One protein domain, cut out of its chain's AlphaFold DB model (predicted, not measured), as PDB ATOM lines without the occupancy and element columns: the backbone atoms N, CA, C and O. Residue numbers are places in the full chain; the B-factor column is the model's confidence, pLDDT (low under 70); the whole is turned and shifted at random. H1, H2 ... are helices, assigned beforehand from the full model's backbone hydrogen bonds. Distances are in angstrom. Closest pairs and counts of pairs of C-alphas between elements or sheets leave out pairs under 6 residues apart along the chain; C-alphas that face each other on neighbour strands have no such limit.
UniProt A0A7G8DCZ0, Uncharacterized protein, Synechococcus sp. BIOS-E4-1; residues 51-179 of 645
ATOM      1  N   ARG A  51     -35.800  36.414  37.656       42.53
ATOM      2  CA  ARG A  51     -36.951  35.806  36.941       42.53
ATOM      3  C   ARG A  51     -37.559  34.539  37.574       42.53
ATOM      4  O   ARG A  51     -38.737  34.289  37.350       42.53
ATOM      5  N   GLY A  52     -36.800  33.756  38.347       39.88
ATOM      6  CA  GLY A  52     -37.337  32.578  39.048       39.88
ATOM      7  C   GLY A  52     -38.377  32.957  40.105       39.88
ATOM      8  O   GLY A  52     -39.431  32.346  40.182       39.88
ATOM      9  N   THR A  53     -38.142  34.044  40.838       38.44
ATOM     10  CA  THR A  53     -39.065  34.567  41.855       38.44
ATOM     11  C   THR A  53     -40.295  35.273  41.274       38.44
ATOM     12  O   THR A  53     -41.302  35.362  41.962       38.44
ATOM     13  N   GLN A  54     -40.263  35.739  40.017       44.06
ATOM     14  CA  GLN A  54     -41.410  36.417  39.386       44.06
ATOM     15  C   GLN A  54     -42.466  35.453  38.849       44.06
ATOM     16  O   GLN A  54     -43.647  35.675  39.078       44.06
ATOM     17  N   VAL A  55     -42.062  34.360  38.189       47.12
ATOM     18  CA  VAL A  55     -43.028  33.393  37.626       47.12
ATOM     19  C   VAL A  55     -43.838  32.703  38.731       47.12
ATOM     20  O   VAL A  55     -45.004  32.389  38.516       47.12
ATOM     21  N   PHE A  56     -43.253  32.531  39.921       39.41
ATOM     22  CA  PHE A  56     -43.966  32.059  41.111       39.41
ATOM     23  C   PHE A  56     -44.593  33.200  41.927       39.41
ATOM     24  O   PHE A  56     -45.624  33.000  42.556       39.41
ATOM     25  N   GLY A  57     -44.015  34.404  41.909       46.00
ATOM     26  CA  GLY A  57     -44.462  35.543  42.715       46.00
ATOM     27  C   GLY A  57     -45.747  36.223  42.238       46.00
ATOM     28  O   GLY A  57     -46.394  36.873  43.050       46.00
ATOM     29  N   THR A  58     -46.128  36.070  40.965       52.53
ATOM     30  CA  THR A  58     -47.372  36.640  40.408       52.53
ATOM     31  C   THR A  58     -48.515  35.633  40.310       52.53
ATOM     32  O   THR A  58     -49.572  35.961  39.779       52.53
ATOM     33  N   GLN A  59     -48.320  34.391  40.760       59.91
ATOM     34  CA  GLN A  59     -49.390  33.400  40.733       59.91
ATOM     35  C   GLN A  59     -50.314  33.582  41.943       59.91
ATOM     36  O   GLN A  59     -49.812  33.557  43.070       59.91
ATOM     37  N   PRO A  60     -51.645  33.687  41.747       67.69
ATOM     38  CA  PRO A  60     -52.598  33.965  42.824       67.69
ATOM     39  C   PRO A  60     -52.469  33.033  44.036       67.69
ATOM     40  O   PRO A  60     -52.622  33.472  45.171       67.69
ATOM     41  N   LEU A  61     -52.129  31.756  43.812       59.38
ATOM     42  CA  LEU A  61     -51.962  30.761  44.874       59.38
ATOM     43  C   LEU A  61     -50.717  31.006  45.742       59.38
ATOM     44  O   LEU A  61     -50.796  30.986  46.969       59.38
ATOM     45  N   PHE A  62     -49.562  31.240  45.118       70.50
ATOM     46  CA  PHE A  62     -48.331  31.559  45.847       70.50
ATOM     47  C   PHE A  62     -48.468  32.896  46.553       70.50
ATOM     48  O   PHE A  62     -48.034  33.060  47.686       70.50
ATOM     49  N   ASP A  63     -49.135  33.835  45.905       76.56
ATOM     50  CA  ASP A  63     -49.414  35.135  46.462       76.56
ATOM     51  C   ASP A  63     -50.350  35.055  47.686       76.56
ATOM     52  O   ASP A  63     -50.100  35.704  48.705       76.56
ATOM     53  N   ALA A  64     -51.332  34.145  47.663       77.88
ATOM     54  CA  ALA A  64     -52.133  33.764  48.829       77.88
ATOM     55  C   ALA A  64     -51.311  33.182  49.967       77.88
ATOM     56  O   ALA A  64     -51.441  33.614  51.113       77.88
ATOM     57  N   ALA A  65     -50.418  32.247  49.649       76.94
ATOM     58  CA  ALA A  65     -49.518  31.650  50.624       76.94
ATOM     59  C   ALA A  65     -48.596  32.702  51.273       76.94
ATOM     60  O   ALA A  65     -48.410  32.705  52.492       76.94
ATOM     61  N   ARG A  66     -48.058  33.643  50.483       84.81
ATOM     62  CA  ARG A  66     -47.199  34.731  50.979       84.81
ATOM     63  C   ARG A  66     -47.969  35.700  51.867       84.81
ATOM     64  O   ARG A  66     -47.453  36.104  52.908       84.81
ATOM     65  N   GLN A  67     -49.200  36.055  51.501       87.38
ATOM     66  CA  GLN A  67     -50.061  36.893  52.335       87.38
ATOM     67  C   GLN A  67     -50.438  36.209  53.650       87.38
ATOM     68  O   GLN A  67     -50.289  36.828  54.701       87.38
ATOM     69  N   ALA A  68     -50.837  34.933  53.613       81.94
ATOM     70  CA  ALA A  68     -51.141  34.154  54.812       81.94
ATOM     71  C   ALA A  68     -49.947  34.139  55.781       81.94
ATOM     72  O   ALA A  68     -50.098  34.475  56.953       81.94
ATOM     73  N   LYS A  69     -48.736  33.889  55.263       87.38
ATOM     74  CA  LYS A  69     -47.484  33.948  56.034       87.38
ATOM     75  C   LYS A  69     -47.123  35.349  56.538       87.38
ATOM     76  O   LYS A  69     -46.467  35.475  57.565       87.38
ATOM     77  N   THR A  70     -47.542  36.406  55.841       89.00
ATOM     78  CA  THR A  70     -47.309  37.804  56.256       89.00
ATOM     79  C   THR A  70     -48.233  38.233  57.397       89.00
ATOM     80  O   THR A  70     -47.843  39.069  58.216       89.00
ATOM     81  N   VAL A  71     -49.451  37.684  57.428       88.25
ATOM     82  CA  VAL A  71     -50.461  37.945  58.463       88.25
ATOM     83  C   VAL A  71     -50.194  37.105  59.706       88.25
ATOM     84  O   VAL A  71     -50.233  37.643  60.808       88.25
ATOM     85  N   ASP A  72     -49.888  35.818  59.533       87.56
ATOM     86  CA  ASP A  72     -49.634  34.888  60.633       87.56
ATOM     87  C   ASP A  72     -48.405  34.002  60.350       87.56
ATOM     88  O   ASP A  72     -48.512  32.881  59.834       87.56
ATOM     89  N   PRO A  73     -47.202  34.501  60.679       85.88
ATOM     90  CA  PRO A  73     -45.969  33.749  60.489       85.88
ATOM     91  C   PRO A  73     -45.888  32.492  61.361       85.88
ATOM     92  O   PRO A  73     -45.149  31.575  61.011       85.88
ATOM     93  N   GLN A  74     -46.602  32.439  62.492       85.94
ATOM     94  CA  GLN A  74     -46.564  31.286  63.393       85.94
ATOM     95  C   GLN A  74     -47.371  30.125  62.810       85.94
ATOM     96  O   GLN A  74     -46.869  29.004  62.752       85.94
ATOM     97  N   GLN A  75     -48.577  30.395  62.302       78.12
ATOM     98  CA  GLN A  75     -49.433  29.371  61.702       78.12
ATOM     99  C   GLN A  75     -48.948  28.925  60.311       78.12
ATOM    100  O   GLN A  75     -49.054  27.748  59.963       78.12
ATOM    101  N   PHE A  76     -48.403  29.845  59.509       78.44
ATOM    102  CA  PHE A  76     -48.035  29.592  58.107       78.44
ATOM    103  C   PHE A  76     -46.525  29.628  57.838       78.44
ATOM    104  O   PHE A  76     -46.091  29.640  56.684       78.44
ATOM    105  N   GLY A  77     -45.697  29.621  58.887       79.38
ATOM    106  CA  GLY A  77     -44.235  29.661  58.774       79.38
ATOM    107  C   GLY A  77     -43.644  28.509  57.956       79.38
ATOM    108  O   GLY A  77     -42.634  28.697  57.277       79.38
ATOM    109  N   TRP A  78     -44.320  27.357  57.966       73.06
ATOM    110  CA  TRP A  78     -43.948  26.138  57.243       73.06
ATOM    111  C   TRP A  78     -44.102  26.242  55.717       73.06
ATOM    112  O   TRP A  78     -43.519  25.431  54.998       73.06
ATOM    113  N   LEU A  79     -44.848  27.228  55.198       63.31
ATOM    114  CA  LEU A  79     -45.000  27.404  53.753       63.31
ATOM    115  C   LEU A  79     -43.652  27.816  53.129       63.31
ATOM    116  O   LEU A  79     -43.033  28.779  53.607       63.31
ATOM    117  N   PRO A  80     -43.205  27.159  52.039       69.31
ATOM    118  CA  PRO A  80     -41.906  27.400  51.404       69.31
ATOM    119  C   PRO A  80     -41.920  28.649  50.501       69.31
ATOM    120  O   PRO A  80     -41.420  28.635  49.380       69.31
ATOM    121  N   VAL A  81     -42.536  29.733  50.973       81.44
ATOM    122  CA  VAL A  81     -42.613  31.030  50.292       81.44
ATOM    123  C   VAL A  81     -42.190  32.144  51.246       81.44
ATOM    124  O   VAL A  81     -42.376  32.032  52.459       81.44
ATOM    125  N   ASP A  82     -41.625  33.228  50.719       86.25
ATOM    126  CA  ASP A  82     -41.216  34.377  51.531       86.25
ATOM    127  C   ASP A  82     -42.408  35.275  51.872       86.25
ATOM    128  O   ASP A  82     -43.277  35.510  51.033       86.25
ATOM    129  N   ALA A  83     -42.431  35.850  53.076       87.38
ATOM    130  CA  ALA A  83     -43.421  36.872  53.412       87.38
ATOM    131  C   ALA A  83     -43.321  38.081  52.456       87.38
ATOM    132  O   ALA A  83     -42.283  38.356  51.844       87.38
ATOM    133  N   ILE A  84     -44.426  38.802  52.298       88.69
ATOM    134  CA  ILE A  84     -44.473  40.055  51.549       88.69
ATOM    135  C   ILE A  84     -43.891  41.153  52.444       88.69
ATOM    136  O   ILE A  84     -44.162  41.194  53.645       88.69
ATOM    137  N   ASN A  85     -43.087  42.053  51.874       92.38
ATOM    138  CA  ASN A  85     -42.618  43.214  52.626       92.38
ATOM    139  C   ASN A  85     -43.803  44.127  53.012       92.38
ATOM    140  O   ASN A  85     -44.842  44.152  52.348       92.38
ATOM    141  N   ASN A  86     -43.658  44.874  54.107       90.94
ATOM    142  CA  ASN A  86     -44.748  45.688  54.653       90.94
ATOM    143  C   ASN A  86     -45.263  46.727  53.646       90.94
ATOM    144  O   ASN A  86     -46.468  46.922  53.542       90.94
ATOM    145  N   GLU A  87     -44.375  47.330  52.860       89.50
ATOM    146  CA  GLU A  87     -44.734  48.332  51.856       89.50
ATOM    147  C   GLU A  87     -45.647  47.763  50.758       89.50
ATOM    148  O   GLU A  87     -46.707  48.318  50.470       89.50
ATOM    149  N   SER A  88     -45.285  46.613  50.179       85.25
ATOM    150  CA  SER A  88     -46.114  45.948  49.167       85.25
ATOM    151  C   SER A  88     -47.422  45.458  49.779       85.25
ATOM    152  O   SER A  88     -48.468  45.557  49.147       85.25
ATOM    153  N   PHE A  89     -47.392  44.976  51.024       89.12
ATOM    154  CA  PHE A  89     -48.599  44.555  51.733       89.12
ATOM    155  C   PHE A  89     -49.569  45.724  51.976       89.12
ATOM    156  O   PHE A  89     -50.771  45.551  51.786       89.12
ATOM    157  N   ILE A  90     -49.063  46.915  52.325       88.31
ATOM    158  CA  ILE A  90     -49.852  48.147  52.499       88.31
ATOM    159  C   ILE A  90     -50.478  48.589  51.172       88.31
ATOM    160  O   ILE A  90     -51.692  48.789  51.104       88.31
ATOM    161  N   ARG A  91     -49.676  48.708  50.102       88.25
ATOM    162  CA  ARG A  91     -50.181  49.116  48.776       88.25
ATOM    163  C   ARG A  91     -51.317  48.208  48.317       88.25
ATOM    164  O   ARG A  91     -52.334  48.675  47.818       88.25
ATOM    165  N   ARG A  92     -51.154  46.906  48.537       85.69
ATOM    166  CA  ARG A  92     -52.153  45.903  48.178       85.69
ATOM    167  C   ARG A  92     -53.387  45.933  49.058       85.69
ATOM    168  O   ARG A  92     -54.484  45.813  48.521       85.69
ATOM    169  N   ALA A  93     -53.226  46.130  50.365       86.88
ATOM    170  CA  ALA A  93     -54.347  46.307  51.279       86.88
ATOM    171  C   ALA A  93     -55.249  47.453  50.805       86.88
ATOM    172  O   ALA A  93     -56.457  47.277  50.663       86.88
ATOM    173  N   ASN A  94     -54.646  48.595  50.470       87.19
ATOM    174  CA  ASN A  94     -55.368  49.786  50.021       87.19
ATOM    175  C   ASN A  94     -55.965  49.643  48.616       87.19
ATOM    176  O   ASN A  94     -56.984  50.259  48.323       87.19
ATOM    177  N   ALA A  95     -55.371  48.803  47.764       83.00
ATOM    178  CA  ALA A  95     -55.921  48.451  46.457       83.00
ATOM    179  C   ALA A  95     -57.000  47.348  46.515       83.00
ATOM    180  O   ALA A  95     -57.525  46.965  45.473       83.00
ATOM    181  N   GLY A  96     -57.313  46.802  47.698       82.25
ATOM    182  CA  GLY A  96     -58.262  45.691  47.846       82.25
ATOM    183  C   GLY A  96     -57.742  44.350  47.310       82.25
ATOM    184  O   GLY A  96     -58.528  43.463  46.997       82.25
ATOM    185  N   LEU A  97     -56.420  44.196  47.190       80.56
ATOM    186  CA  LEU A  97     -55.752  43.015  46.628       80.56
ATOM    187  C   LEU A  97     -55.280  42.011  47.694       80.56
ATOM    188  O   LEU A  97     -54.567  41.058  47.357       80.56
ATOM    189  N   ASN A  98     -55.616  42.241  48.968       83.12
ATOM    190  CA  ASN A  98     -55.295  41.328  50.062       83.12
ATOM    191  C   ASN A  98     -56.448  40.355  50.364       83.12
ATOM    192  O   ASN A  98     -57.611  40.679  50.141       83.12
ATOM    193  N   PHE A  99     -56.139  39.174  50.910       76.38
ATOM    194  CA  PHE A  99     -57.157  38.226  51.376       76.38
ATOM    195  C   PHE A  99     -57.849  38.768  52.624       76.38
ATOM    196  O   PHE A  99     -57.226  38.905  53.675       76.38
ATOM    197  N   GLY A 100     -59.149  39.026  52.518       77.81
ATOM    198  CA  GLY A 100     -59.981  39.489  53.622       77.81
ATOM    199  C   GLY A 100     -60.749  40.770  53.290       77.81
ATOM    200  O   GLY A 100     -60.605  41.315  52.197       77.81
ATOM    201  N   PRO A 101     -61.596  41.242  54.221       81.50
ATOM    202  CA  PRO A 101     -62.333  42.490  54.051       81.50
ATOM    203  C   PRO A 101     -61.381  43.674  53.842       81.50
ATOM    204  O   PRO A 101     -60.218  43.635  54.267       81.50
ATOM    205  N   SER A 102     -61.872  44.726  53.186       86.00
ATOM    206  CA  SER A 102     -61.044  45.894  52.903       86.00
ATOM    207  C   SER A 102     -60.546  46.532  54.211       86.00
ATOM    208  O   SER A 102     -61.169  46.366  55.264       86.00
ATOM    209  N   PRO A 103     -59.437  47.289  54.188       81.56
ATOM    210  CA  PRO A 103     -59.004  48.064  55.352       81.56
ATOM    211  C   PRO A 103     -60.116  48.942  55.929       81.56
ATOM    212  O   PRO A 103     -60.276  49.015  57.145       81.56
ATOM    213  N   MET A 104     -60.954  49.513  55.059       85.88
ATOM    214  CA  MET A 104     -62.127  50.281  55.469       85.88
ATOM    215  C   MET A 104     -63.135  49.435  56.253       85.88
ATOM    216  O   MET A 104     -63.689  49.922  57.232       85.88
ATOM    217  N   ASP A 105     -63.326  48.166  55.892       85.19
ATOM    218  CA  ASP A 105     -64.242  47.263  56.602       85.19
ATOM    219  C   ASP A 105     -63.680  46.774  57.944       85.19
ATOM    220  O   ASP A 105     -64.442  46.463  58.859       85.19
ATOM    221  N   LEU A 106     -62.351  46.653  58.064       89.12
ATOM    222  CA  LEU A 106     -61.702  46.100  59.259       89.12
ATOM    223  C   LEU A 106     -61.316  47.153  60.291       89.12
ATOM    224  O   LEU A 106     -61.488  46.929  61.488       89.12
ATOM    225  N   ILE A 107     -60.746  48.266  59.841       91.44
ATOM    226  CA  ILE A 107     -60.185  49.300  60.715       91.44
ATOM    227  C   ILE A 107     -60.774  50.693  60.457       91.44
ATOM    228  O   ILE A 107     -60.496  51.598  61.238       91.44
ATOM    229  N   GLY A 108     -61.620  50.864  59.432       93.19
ATOM    230  CA  GLY A 108     -62.315  52.127  59.142       93.19
ATOM    231  C   GLY A 108     -61.465  53.188  58.436       93.19
ATOM    232  O   GLY A 108     -61.927  54.311  58.256       93.19
ATOM    233  N   GLU A 109     -60.237  52.855  58.042       93.25
ATOM    234  CA  GLU A 109     -59.267  53.786  57.461       93.25
ATOM    235  C   GLU A 109     -58.296  53.067  56.504       93.25
ATOM    236  O   GLU A 109     -58.208  51.836  56.489       93.25
ATOM    237  N   GLN A 110     -57.560  53.831  55.687       93.62
ATOM    238  CA  GLN A 110     -56.504  53.281  54.829       93.62
ATOM    239  C   GLN A 110     -55.331  52.758  55.665       93.62
ATOM    240  O   GLN A 110     -54.990  53.318  56.710       93.62
ATOM    241  N   VAL A 111     -54.670  51.706  55.182       91.81
ATOM    242  CA  VAL A 111     -53.475  51.169  55.834       91.81
ATOM    243  C   VAL A 111     -52.292  52.093  55.568       91.81
ATOM    244  O   VAL A 111     -51.991  52.449  54.430       91.81
ATOM    245  N   THR A 112     -51.603  52.449  56.635       94.56
ATOM    246  CA  THR A 112     -50.347  53.192  56.691       94.56
ATOM    247  C   THR A 112     -49.345  52.372  57.505       94.56
ATOM    248  O   THR A 112     -49.701  51.368  58.124       94.56
ATOM    249  N   GLU A 113     -48.072  52.765  57.531       94.25
ATOM    250  CA  GLU A 113     -47.078  52.051  58.348       94.25
ATOM    251  C   GLU A 113     -47.434  52.047  59.844       94.25
ATOM    252  O   GLU A 113     -47.183  51.060  60.533       94.25
ATOM    253  N   THR A 114     -48.074  53.111  60.333       95.56
ATOM    254  CA  THR A 114     -48.441  53.279  61.745       95.56
ATOM    255  C   THR A 114     -49.597  52.381  62.179       95.56
ATOM    256  O   THR A 114     -49.573  51.881  63.303       95.56
ATOM    257  N   ASN A 115     -50.588  52.125  61.318       94.94
ATOM    258  CA  ASN A 115     -51.736  51.265  61.648       94.94
ATOM    259  C   ASN A 115     -51.641  49.837  61.066       94.94
ATOM    260  O   ASN A 115     -52.512  49.005  61.336       94.94
ATOM    261  N   LEU A 116     -50.571  49.513  60.330       93.81
ATOM    262  CA  LEU A 116     -50.336  48.179  59.772       93.81
ATOM    263  C   LEU A 116     -50.423  47.042  60.812       93.81
ATOM    264  O   LEU A 116     -51.044  46.024  60.491       93.81
ATOM    265  N   PRO A 117     -49.866  47.156  62.039       95.44
ATOM    266  CA  PRO A 117     -50.004  46.102  63.048       95.44
ATOM    267  C   PRO A 117     -51.469  45.824  63.403       95.44
ATOM    268  O   PRO A 117     -51.880  44.667  63.436       95.44
ATOM    269  N   ARG A 118     -52.275  46.884  63.556       93.94
ATOM    270  CA  ARG A 118     -53.712  46.798  63.854       93.94
ATOM    271  C   ARG A 118     -54.488  46.138  62.712       93.94
ATOM    272  O   ARG A 118     -55.379  45.332  62.958       93.94
ATOM    273  N   TYR A 119     -54.128  46.435  61.462       93.44
ATOM    274  CA  TYR A 119     -54.716  45.777  60.293       93.44
ATOM    275  C   TYR A 119     -54.348  44.285  60.217       93.44
ATOM    276  O   TYR A 119     -55.224  43.447  59.993       93.44
ATOM    277  N   LYS A 120     -53.075  43.927  60.452       92.62
ATOM    278  CA  LYS A 120     -52.631  42.522  60.499       92.62
ATOM    279  C   LYS A 120     -53.330  41.746  61.612       92.62
ATOM    280  O   LYS A 120     -53.772  40.628  61.375       92.62
ATOM    281  N   GLU A 121     -53.492  42.350  62.785       92.75
ATOM    282  CA  GLU A 121     -54.230  41.765  63.905       92.75
ATOM    283  C   GLU A 121     -55.720  41.577  63.572       92.75
ATOM    284  O   GLU A 121     -56.281  40.510  63.811       92.75
ATOM    285  N   ALA A 122     -56.361  42.557  62.928       91.19
ATOM    286  CA  ALA A 122     -57.752  42.442  62.483       91.19
ATOM    287  C   ALA A 122     -57.958  41.340  61.423       91.19
ATOM    288  O   ALA A 122     -58.990  40.660  61.429       91.19
ATOM    289  N   LEU A 123     -56.980  41.138  60.530       88.62
ATOM    290  CA  LEU A 123     -56.951  40.022  59.578       88.62
ATOM    291  C   LEU A 123     -56.709  38.679  60.276       88.62
ATOM    292  O   LEU A 123     -57.388  37.693  59.978       88.62
ATOM    293  N   HIS A 124     -55.774  38.640  61.224       88.38
ATOM    294  CA  HIS A 124     -55.483  37.463  62.036       88.38
ATOM    295  C   HIS A 124     -56.719  37.017  62.830       88.38
ATOM    296  O   HIS A 124     -57.043  35.832  62.844       88.38
ATOM    297  N   ASN A 125     -57.471  37.958  63.395       90.75
ATOM    298  CA  ASN A 125     -58.651  37.680  64.212       90.75
ATOM    299  C   ASN A 125     -59.915  37.354  63.393       90.75
ATOM    300  O   ASN A 125     -60.971  37.095  63.971       90.75
ATOM    301  N   GLN A 126     -59.845  37.328  62.054       88.50
ATOM    302  CA  GLN A 126     -60.955  36.818  61.247       88.50
ATOM    303  C   GLN A 126     -61.198  35.335  61.550       88.50
ATOM    304  O   GLN A 126     -60.268  34.527  61.581       88.50
ATOM    305  N   GLY A 127     -62.471  34.963  61.699       84.12
ATOM    306  CA  GLY A 127     -62.858  33.566  61.872       84.12
ATOM    307  C   GLY A 127     -62.343  32.694  60.723       84.12
ATOM    308  O   GLY A 127     -62.375  33.101  59.558       84.12
ATOM    309  N   PHE A 128     -61.899  31.478  61.049       73.94
ATOM    310  CA  PHE A 128     -61.336  30.520  60.090       73.94
ATOM    311  C   PHE A 128     -62.226  30.321  58.854       73.94
ATOM    312  O   PHE A 128     -61.736  30.379  57.730       73.94
ATOM    313  N   ALA A 129     -63.545  30.202  59.044       64.69
ATOM    314  CA  ALA A 129     -64.511  30.072  57.952       64.69
ATOM    315  C   ALA A 129     -64.456  31.242  56.953       64.69
ATOM    316  O   ALA A 129     -64.602  31.038  55.752       64.69
ATOM    317  N   ARG A 130     -64.195  32.469  57.422       72.88
ATOM    318  CA  ARG A 130     -64.100  33.656  56.564       72.88
ATOM    319  C   ARG A 130     -62.779  33.700  55.800       72.88
ATOM    320  O   ARG A 130     -62.780  34.046  54.623       72.88
ATOM    321  N   LYS A 131     -61.674  33.303  56.442       74.06
ATOM    322  CA  LYS A 131     -60.364  33.136  55.784       74.06
ATOM    323  C   LYS A 131     -60.433  32.055  54.699       74.06
ATOM    324  O   LYS A 131     -59.991  32.286  53.577       74.06
ATOM    325  N   ALA A 132     -61.059  30.919  55.010       63.06
ATOM    326  CA  ALA A 132     -61.291  29.828  54.069       63.06
ATOM    327  C   ALA A 132     -62.218  30.242  52.914       63.06
ATOM    328  O   ALA A 132     -61.931  29.921  51.767       63.06
ATOM    329  N   ALA A 133     -63.282  31.007  53.185       64.81
ATOM    330  CA  ALA A 133     -64.176  31.532  52.153       64.81
ATOM    331  C   ALA A 133     -63.488  32.546  51.225       64.81
ATOM    332  O   ALA A 133     -63.742  32.522  50.026       64.81
ATOM    333  N   TYR A 134     -62.597  33.401  51.740       67.31
ATOM    334  CA  TYR A 134     -61.799  34.315  50.911       67.31
ATOM    335  C   TYR A 134     -60.792  33.563  50.043       67.31
ATOM    336  O   TYR A 134     -60.740  33.792  48.839       67.31
ATOM    337  N   LEU A 135     -60.042  32.626  50.630       63.16
ATOM    338  CA  LEU A 135     -59.117  31.773  49.884       63.16
ATOM    339  C   LEU A 135     -59.862  30.980  48.801       63.16
ATOM    340  O   LEU A 135     -59.467  30.988  47.638       63.16
ATOM    341  N   GLY A 136     -60.986  30.361  49.167       58.69
ATOM    342  CA  GLY A 136     -61.860  29.635  48.252       58.69
ATOM    343  C   GLY A 136     -62.484  30.533  47.184       58.69
ATOM    344  O   GLY A 136     -62.580  30.119  46.037       58.69
ATOM    345  N   GLY A 137     -62.850  31.771  47.521       61.31
ATOM    346  CA  GLY A 137     -63.408  32.765  46.607       61.31
ATOM    347  C   GLY A 137     -62.391  33.292  45.597       61.31
ATOM    348  O   GLY A 137     -62.727  33.434  44.428       61.31
ATOM    349  N   THR A 138     -61.138  33.513  46.000       56.47
ATOM    350  CA  THR A 138     -60.050  33.872  45.077       56.47
ATOM    351  C   THR A 138     -59.700  32.706  44.161       56.47
ATOM    352  O   THR A 138     -59.573  32.907  42.959       56.47
ATOM    353  N   VAL A 139     -59.627  31.480  44.695       50.12
ATOM    354  CA  VAL A 139     -59.445  30.267  43.882       50.12
ATOM    355  C   VAL A 139     -60.620  30.084  42.912       50.12
ATOM    356  O   VAL A 139     -60.405  29.811  41.738       50.12
ATOM    357  N   ALA A 140     -61.861  30.296  43.353       48.28
ATOM    358  CA  ALA A 140     -63.050  30.207  42.504       48.28
ATOM    359  C   ALA A 140     -63.121  31.333  41.456       48.28
ATOM    360  O   ALA A 140     -63.485  31.078  40.313       48.28
ATOM    361  N   SER A 141     -62.753  32.566  41.812       50.25
ATOM    362  CA  SER A 141     -62.690  33.698  40.882       50.25
ATOM    363  C   SER A 141     -61.616  33.481  39.815       50.25
ATOM    364  O   SER A 141     -61.862  33.783  38.650       50.25
ATOM    365  N   ASP A 142     -60.483  32.879  40.183       53.34
ATOM    366  CA  ASP A 142     -59.436  32.456  39.250       53.34
ATOM    367  C   ASP A 142     -59.917  31.319  38.333       53.34
ATOM    368  O   ASP A 142     -59.728  31.372  37.121       53.34
ATOM    369  N   ILE A 143     -60.663  30.344  38.872       44.50
ATOM    370  CA  ILE A 143     -61.331  29.292  38.085       44.50
ATOM    371  C   ILE A 143     -62.337  29.880  37.076       44.50
ATOM    372  O   ILE A 143     -62.503  29.330  35.988       44.50
ATOM    373  N   VAL A 144     -63.014  30.985  37.400       48.00
ATOM    374  CA  VAL A 144     -64.018  31.606  36.517       48.00
ATOM    375  C   VAL A 144     -63.386  32.544  35.481       48.00
ATOM    376  O   VAL A 144     -63.819  32.539  34.330       48.00
ATOM    377  N   ASN A 145     -62.363  33.320  35.854       53.84
ATOM    378  CA  ASN A 145     -61.800  34.378  35.004       53.84
ATOM    379  C   ASN A 145     -60.507  33.980  34.257       53.84
ATOM    380  O   ASN A 145     -60.231  34.566  33.213       53.84
ATOM    381  N   ASP A 146     -59.748  32.980  34.730       47.25
ATOM    382  CA  ASP A 146     -58.485  32.501  34.118       47.25
ATOM    383  C   ASP A 146     -58.387  30.950  34.087       47.25
ATOM    384  O   ASP A 146     -57.339  30.352  33.812       47.25
ATOM    385  N   GLY A 147     -59.507  30.265  34.351       41.12
ATOM    386  CA  GLY A 147     -59.545  28.861  34.772       41.12
ATOM    387  C   GLY A 147     -59.006  27.836  33.786       41.12
ATOM    388  O   GLY A 147     -58.532  26.788  34.204       41.12
ATOM    389  N   ALA A 148     -58.991  28.112  32.481       39.38
ATOM    390  CA  ALA A 148     -58.332  27.202  31.543       39.38
ATOM    391  C   ALA A 148     -56.801  27.254  31.681       39.38
ATOM    392  O   ALA A 148     -56.129  26.248  31.470       39.38
ATOM    393  N   ARG A 149     -56.240  28.412  32.046       44.81
ATOM    394  CA  ARG A 149     -54.797  28.650  32.098       44.81
ATOM    395  C   ARG A 149     -54.206  28.249  33.440       44.81
ATOM    396  O   ARG A 149     -53.160  27.605  33.439       44.81
ATOM    397  N   SER A 150     -54.864  28.560  34.557       40.50
ATOM    398  CA  SER A 150     -54.414  28.116  35.882       40.50
ATOM    399  C   SER A 150     -54.550  26.602  36.037       40.50
ATOM    400  O   SER A 150     -53.585  25.967  36.448       40.50
ATOM    401  N   ILE A 151     -55.647  25.987  35.569       44.06
ATOM    402  CA  ILE A 151     -55.773  24.519  35.497       44.06
ATOM    403  C   ILE A 151     -54.713  23.929  34.557       44.06
ATOM    404  O   ILE A 151     -54.079  22.946  34.916       44.06
ATOM    405  N   TRP A 152     -54.438  24.530  33.394       47.25
ATOM    406  CA  TRP A 152     -53.355  24.067  32.515       47.25
ATOM    407  C   TRP A 152     -51.978  24.147  33.192       47.25
ATOM    408  O   TRP A 152     -51.207  23.194  33.115       47.25
ATOM    409  N   TRP A 153     -51.672  25.232  33.909       53.12
ATOM    410  CA  TRP A 153     -50.430  25.376  34.673       53.12
ATOM    411  C   TRP A 153     -50.342  24.436  35.865       53.12
ATOM    412  O   TRP A 153     -49.245  24.011  36.183       53.12
ATOM    413  N   LEU A 154     -51.464  24.109  36.499       44.41
ATOM    414  CA  LEU A 154     -51.583  23.213  37.647       44.41
ATOM    415  C   LEU A 154     -51.479  21.741  37.223       44.41
ATOM    416  O   LEU A 154     -50.787  20.952  37.856       44.41
ATOM    417  N   LEU A 155     -52.073  21.388  36.082       47.84
ATOM    418  CA  LEU A 155     -51.888  20.096  35.422       47.84
ATOM    419  C   LEU A 155     -50.469  19.935  34.864       47.84
ATOM    420  O   LEU A 155     -49.941  18.825  34.859       47.84
ATOM    421  N   ASN A 156     -49.833  21.038  34.464       56.19
ATOM    422  CA  ASN A 156     -48.411  21.092  34.135       56.19
ATOM    423  C   ASN A 156     -47.531  21.427  35.347       56.19
ATOM    424  O   ASN A 156     -46.321  21.511  35.182       56.19
ATOM    425  N   ALA A 157     -48.070  21.619  36.556       53.25
ATOM    426  CA  ALA A 157     -47.273  22.019  37.715       53.25
ATOM    427  C   ALA A 157     -46.325  20.906  38.155       53.25
ATOM    428  O   ALA A 157     -45.193  21.240  38.502       53.25
ATOM    429  N   PRO A 158     -46.689  19.608  38.064       52.97
ATOM    430  CA  PRO A 158     -45.715  18.535  38.190       52.97
ATOM    431  C   PRO A 158     -44.580  18.708  37.181       52.97
ATOM    432  O   PRO A 158     -43.431  18.758  37.597       52.97
ATOM    433  N   GLN A 159     -44.898  18.945  35.899       57.66
ATOM    434  CA  GLN A 159     -43.903  19.170  34.843       57.66
ATOM    435  C   GLN A 159     -43.024  20.402  35.131       57.66
ATOM    436  O   GLN A 159     -41.804  20.309  35.072       57.66
ATOM    437  N   ALA A 160     -43.604  21.539  35.518       56.78
ATOM    438  CA  ALA A 160     -42.888  22.772  35.844       56.78
ATOM    439  C   ALA A 160     -42.030  22.638  37.112       56.78
ATOM    440  O   ALA A 160     -40.903  23.131  37.145       56.78
ATOM    441  N   THR A 161     -42.521  21.929  38.129       54.19
ATOM    442  CA  THR A 161     -41.770  21.617  39.351       54.19
ATOM    443  C   THR A 161     -40.596  20.708  39.019       54.19
ATOM    444  O   THR A 161     -39.474  21.004  39.426       54.19
ATOM    445  N   THR A 162     -40.793  19.682  38.181       57.91
ATOM    446  CA  THR A 162     -39.664  18.922  37.636       57.91
ATOM    447  C   THR A 162     -38.736  19.788  36.809       57.91
ATOM    448  O   THR A 162     -37.541  19.577  36.902       57.91
ATOM    449  N   ASN A 163     -39.206  20.789  36.060       62.56
ATOM    450  CA  ASN A 163     -38.309  21.672  35.311       62.56
ATOM    451  C   ASN A 163     -37.384  22.456  36.244       62.56
ATOM    452  O   ASN A 163     -36.188  22.539  35.977       62.56
ATOM    453  N   VAL A 164     -37.918  22.985  37.349       60.69
ATOM    454  CA  VAL A 164     -37.133  23.707  38.360       60.69
ATOM    455  C   VAL A 164     -36.179  22.764  39.089       60.69
ATOM    456  O   VAL A 164     -34.991  23.060  39.181       60.69
ATOM    457  N   ILE A 165     -36.668  21.610  39.554       58.50
ATOM    458  CA  ILE A 165     -35.845  20.596  40.230       58.50
ATOM    459  C   ILE A 165     -34.737  20.100  39.295       58.50
ATOM    460  O   ILE A 165     -33.594  19.979  39.717       58.50
ATOM    461  N   ASN A 166     -35.041  19.860  38.023       63.53
ATOM    462  CA  ASN A 166     -34.093  19.361  37.033       63.53
ATOM    463  C   ASN A 166     -33.096  20.449  36.601       63.53
ATOM    464  O   ASN A 166     -31.921  20.151  36.422       63.53
ATOM    465  N   GLU A 167     -33.500  21.724  36.512       63.78
ATOM    466  CA  GLU A 167     -32.554  22.831  36.294       63.78
ATOM    467  C   GLU A 167     -31.643  23.025  37.515       63.78
ATOM    468  O   GLU A 167     -30.436  23.184  37.351       63.78
ATOM    469  N   GLN A 168     -32.175  22.946  38.737       68.44
ATOM    470  CA  GLN A 168     -31.396  23.138  39.961       68.44
ATOM    471  C   GLN A 168     -30.466  21.955  40.264       68.44
ATOM    472  O   GLN A 168     -29.282  22.161  40.540       68.44
ATOM    473  N   LEU A 169     -30.953  20.717  40.160       64.38
ATOM    474  CA  LEU A 169     -30.131  19.510  40.293       64.38
ATOM    475  C   LEU A 169     -29.162  19.374  39.124       64.38
ATOM    476  O   LEU A 169     -27.989  19.103  39.350       64.38
ATOM    477  N   GLY A 170     -29.606  19.633  37.894       69.62
ATOM    478  CA  GLY A 170     -28.742  19.644  36.717       69.62
ATOM    479  C   GLY A 170     -27.616  20.670  36.842       69.62
ATOM    480  O   GLY A 170     -26.471  20.347  36.541       69.62
ATOM    481  N   ALA A 171     -27.898  21.875  37.343       70.75
ATOM    482  CA  ALA A 171     -26.879  22.897  37.585       70.75
ATOM    483  C   ALA A 171     -25.934  22.542  38.739       70.75
ATOM    484  O   ALA A 171     -24.750  22.867  38.669       70.75
ATOM    485  N   THR A 172     -26.430  21.860  39.774       71.00
ATOM    486  CA  THR A 172     -25.615  21.423  40.919       71.00
ATOM    487  C   THR A 172     -24.698  20.257  40.544       71.00
ATOM    488  O   THR A 172     -23.515  20.263  40.872       71.00
ATOM    489  N   LEU A 173     -25.232  19.264  39.831       70.12
ATOM    490  CA  LEU A 173     -24.517  18.046  39.442       70.12
ATOM    491  C   LEU A 173     -23.655  18.259  38.194       70.12
ATOM    492  O   LEU A 173     -22.686  17.532  37.980       70.12
ATOM    493  N   ASN A 174     -23.988  19.253  37.369       75.12
ATOM    494  CA  ASN A 174     -23.242  19.580  36.167       75.12
ATOM    495  C   ASN A 174     -23.157  21.096  35.917       75.12
ATOM    496  O   ASN A 174     -23.793  21.629  35.000       75.12
ATOM    497  N   PRO A 175     -22.337  21.821  36.698       80.12
ATOM    498  CA  PRO A 175     -22.214  23.271  36.567       80.12
ATOM    499  C   PRO A 175     -21.717  23.694  35.177       80.12
ATOM    500  O   PRO A 175     -22.060  24.778  34.710       80.12
ATOM    501  N   ASP A 176     -20.978  22.829  34.475       79.19
ATOM    502  CA  ASP A 176     -20.462  23.087  33.128       79.19
ATOM    503  C   ASP A 176     -21.553  23.195  32.053       79.19
ATOM    504  O   ASP A 176     -21.411  24.003  31.127       79.19
ATOM    505  N   LEU A 177     -22.661  22.448  32.183       77.12
ATOM    506  CA  LEU A 177     -23.821  22.564  31.285       77.12
ATOM    507  C   LEU A 177     -24.474  23.952  31.365       77.12
ATOM    508  O   LEU A 177     -24.992  24.469  30.370       77.12
ATOM    509  N   PHE A 178     -24.412  24.574  32.542       80.81
ATOM    510  CA  PHE A 178     -25.016  25.875  32.827       80.81
ATOM    511  C   PHE A 178     -23.987  27.011  32.888       80.81
ATOM    512  O   PHE A 178     -24.361  28.179  33.053       80.81
ATOM    513  N   ALA A 179     -22.703  26.692  32.701       84.62
ATOM    514  CA  ALA A 179     -21.618  27.651  32.733       84.62
ATOM    515  C   ALA A 179     -21.759  28.672  31.600       84.62
ATOM    516  O   ALA A 179     -22.007  28.358  30.427       84.62
TER     517      ALA A 179
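What this domain is: This is residues 51 to 179 of the 645 residues of an uncharacterized protein of Synechococcus sp. BIOS-E4-1 (UniProt A0A7G8DCZ0). A loose cluster of short helices gathers round H2, and from it the chain leads away through H7, H8 and H9 in a wide V, with H7 packed on H2 and H9 as a long arm tipped by little H10. H7 makes one limb of the V, H8 its corner and H9 the other limb, while H3 and H6 pack on H2 and H5 packs on H6. The printed part has 129 residues with ten named helices, H1 to H10 in chain order, and no named strand; its class is all helix. It is loose, with a radius of gyration of the C-alphas of 17.5 A, and elongated, spanning 56 by 32 by 24 A.

How they stand to each other: Start with the longest helix, H7, residues 128 to 145. Its residues 135 to 142 touch residues 60 to 64 of the hub, H2, residues 60 to 71, at a shallow tilt of 23 degrees, opposite ways; the closest C-alphas, of Leu 135 and Ala 64, are 7.3 A apart. Val 71 alone of H2 touches H6, residues 116 to 124, with C-alphas 71 and 120 closest at 5.5 A. H2 also touches H3, residues 73 to 76, closest at C-alphas 69 and 76, 4.9 A. H6 touches H5, residues 103 to 107, closest at C-alphas 122 and 106, 6.3 A. H4, residues 86 to 94, is close but not clearly touching H6, closest at C-alphas 90 and 116, 7.3 A. H1, residues 51 to 57, is close but not clearly touching H2, closest at C-alphas 57 and 63, 6.2 A. H7 and H8, residues 147 to 155, only just touch, only at the corner, with 3 pairs of C-alphas within 8 A, the closest those of Ile 143 and Ser 150 at 7.4 A; they stand about perpendicular, at 74 degrees. H8 and H9, residues 157 to 173, meet only through their link. H9 and H10, residues 175 to 178, only just touch, only at the corner, closest at C-alphas 171 and 178, 5.9 A. Every O i to N i+4 pair is within hydrogen-bond range in H2 and H4 to H9, and 2 of 3 are in H1; H3 and H10 are too short for such a pair.

Where its parts are: Find C-alpha 51, where H1 begins, at (-36.951, 35.806, 36.941). H2 runs 16.3 A, H4 12.3 A and H6 12.1 A. Find C-alpha 128 at (-61.336, 30.520, 60.090); from there H7 runs 25.4 A. H9 runs 23.2 A, and H10 ends at C-alpha 178, (-25.016, 25.875, 32.827).

The domain as a whole: The C-alphas of Gly 108 and Asp 176, the two farthest apart, are 57.2 A apart. The printed part has no cut and no long link. Residues 152 to 163 and 172 to 177 stand free. The mean pLDDT of the printed part is 72.3; look for values under 70 at residues 51 to 61, 79 to 80, 129 and 132 to 170.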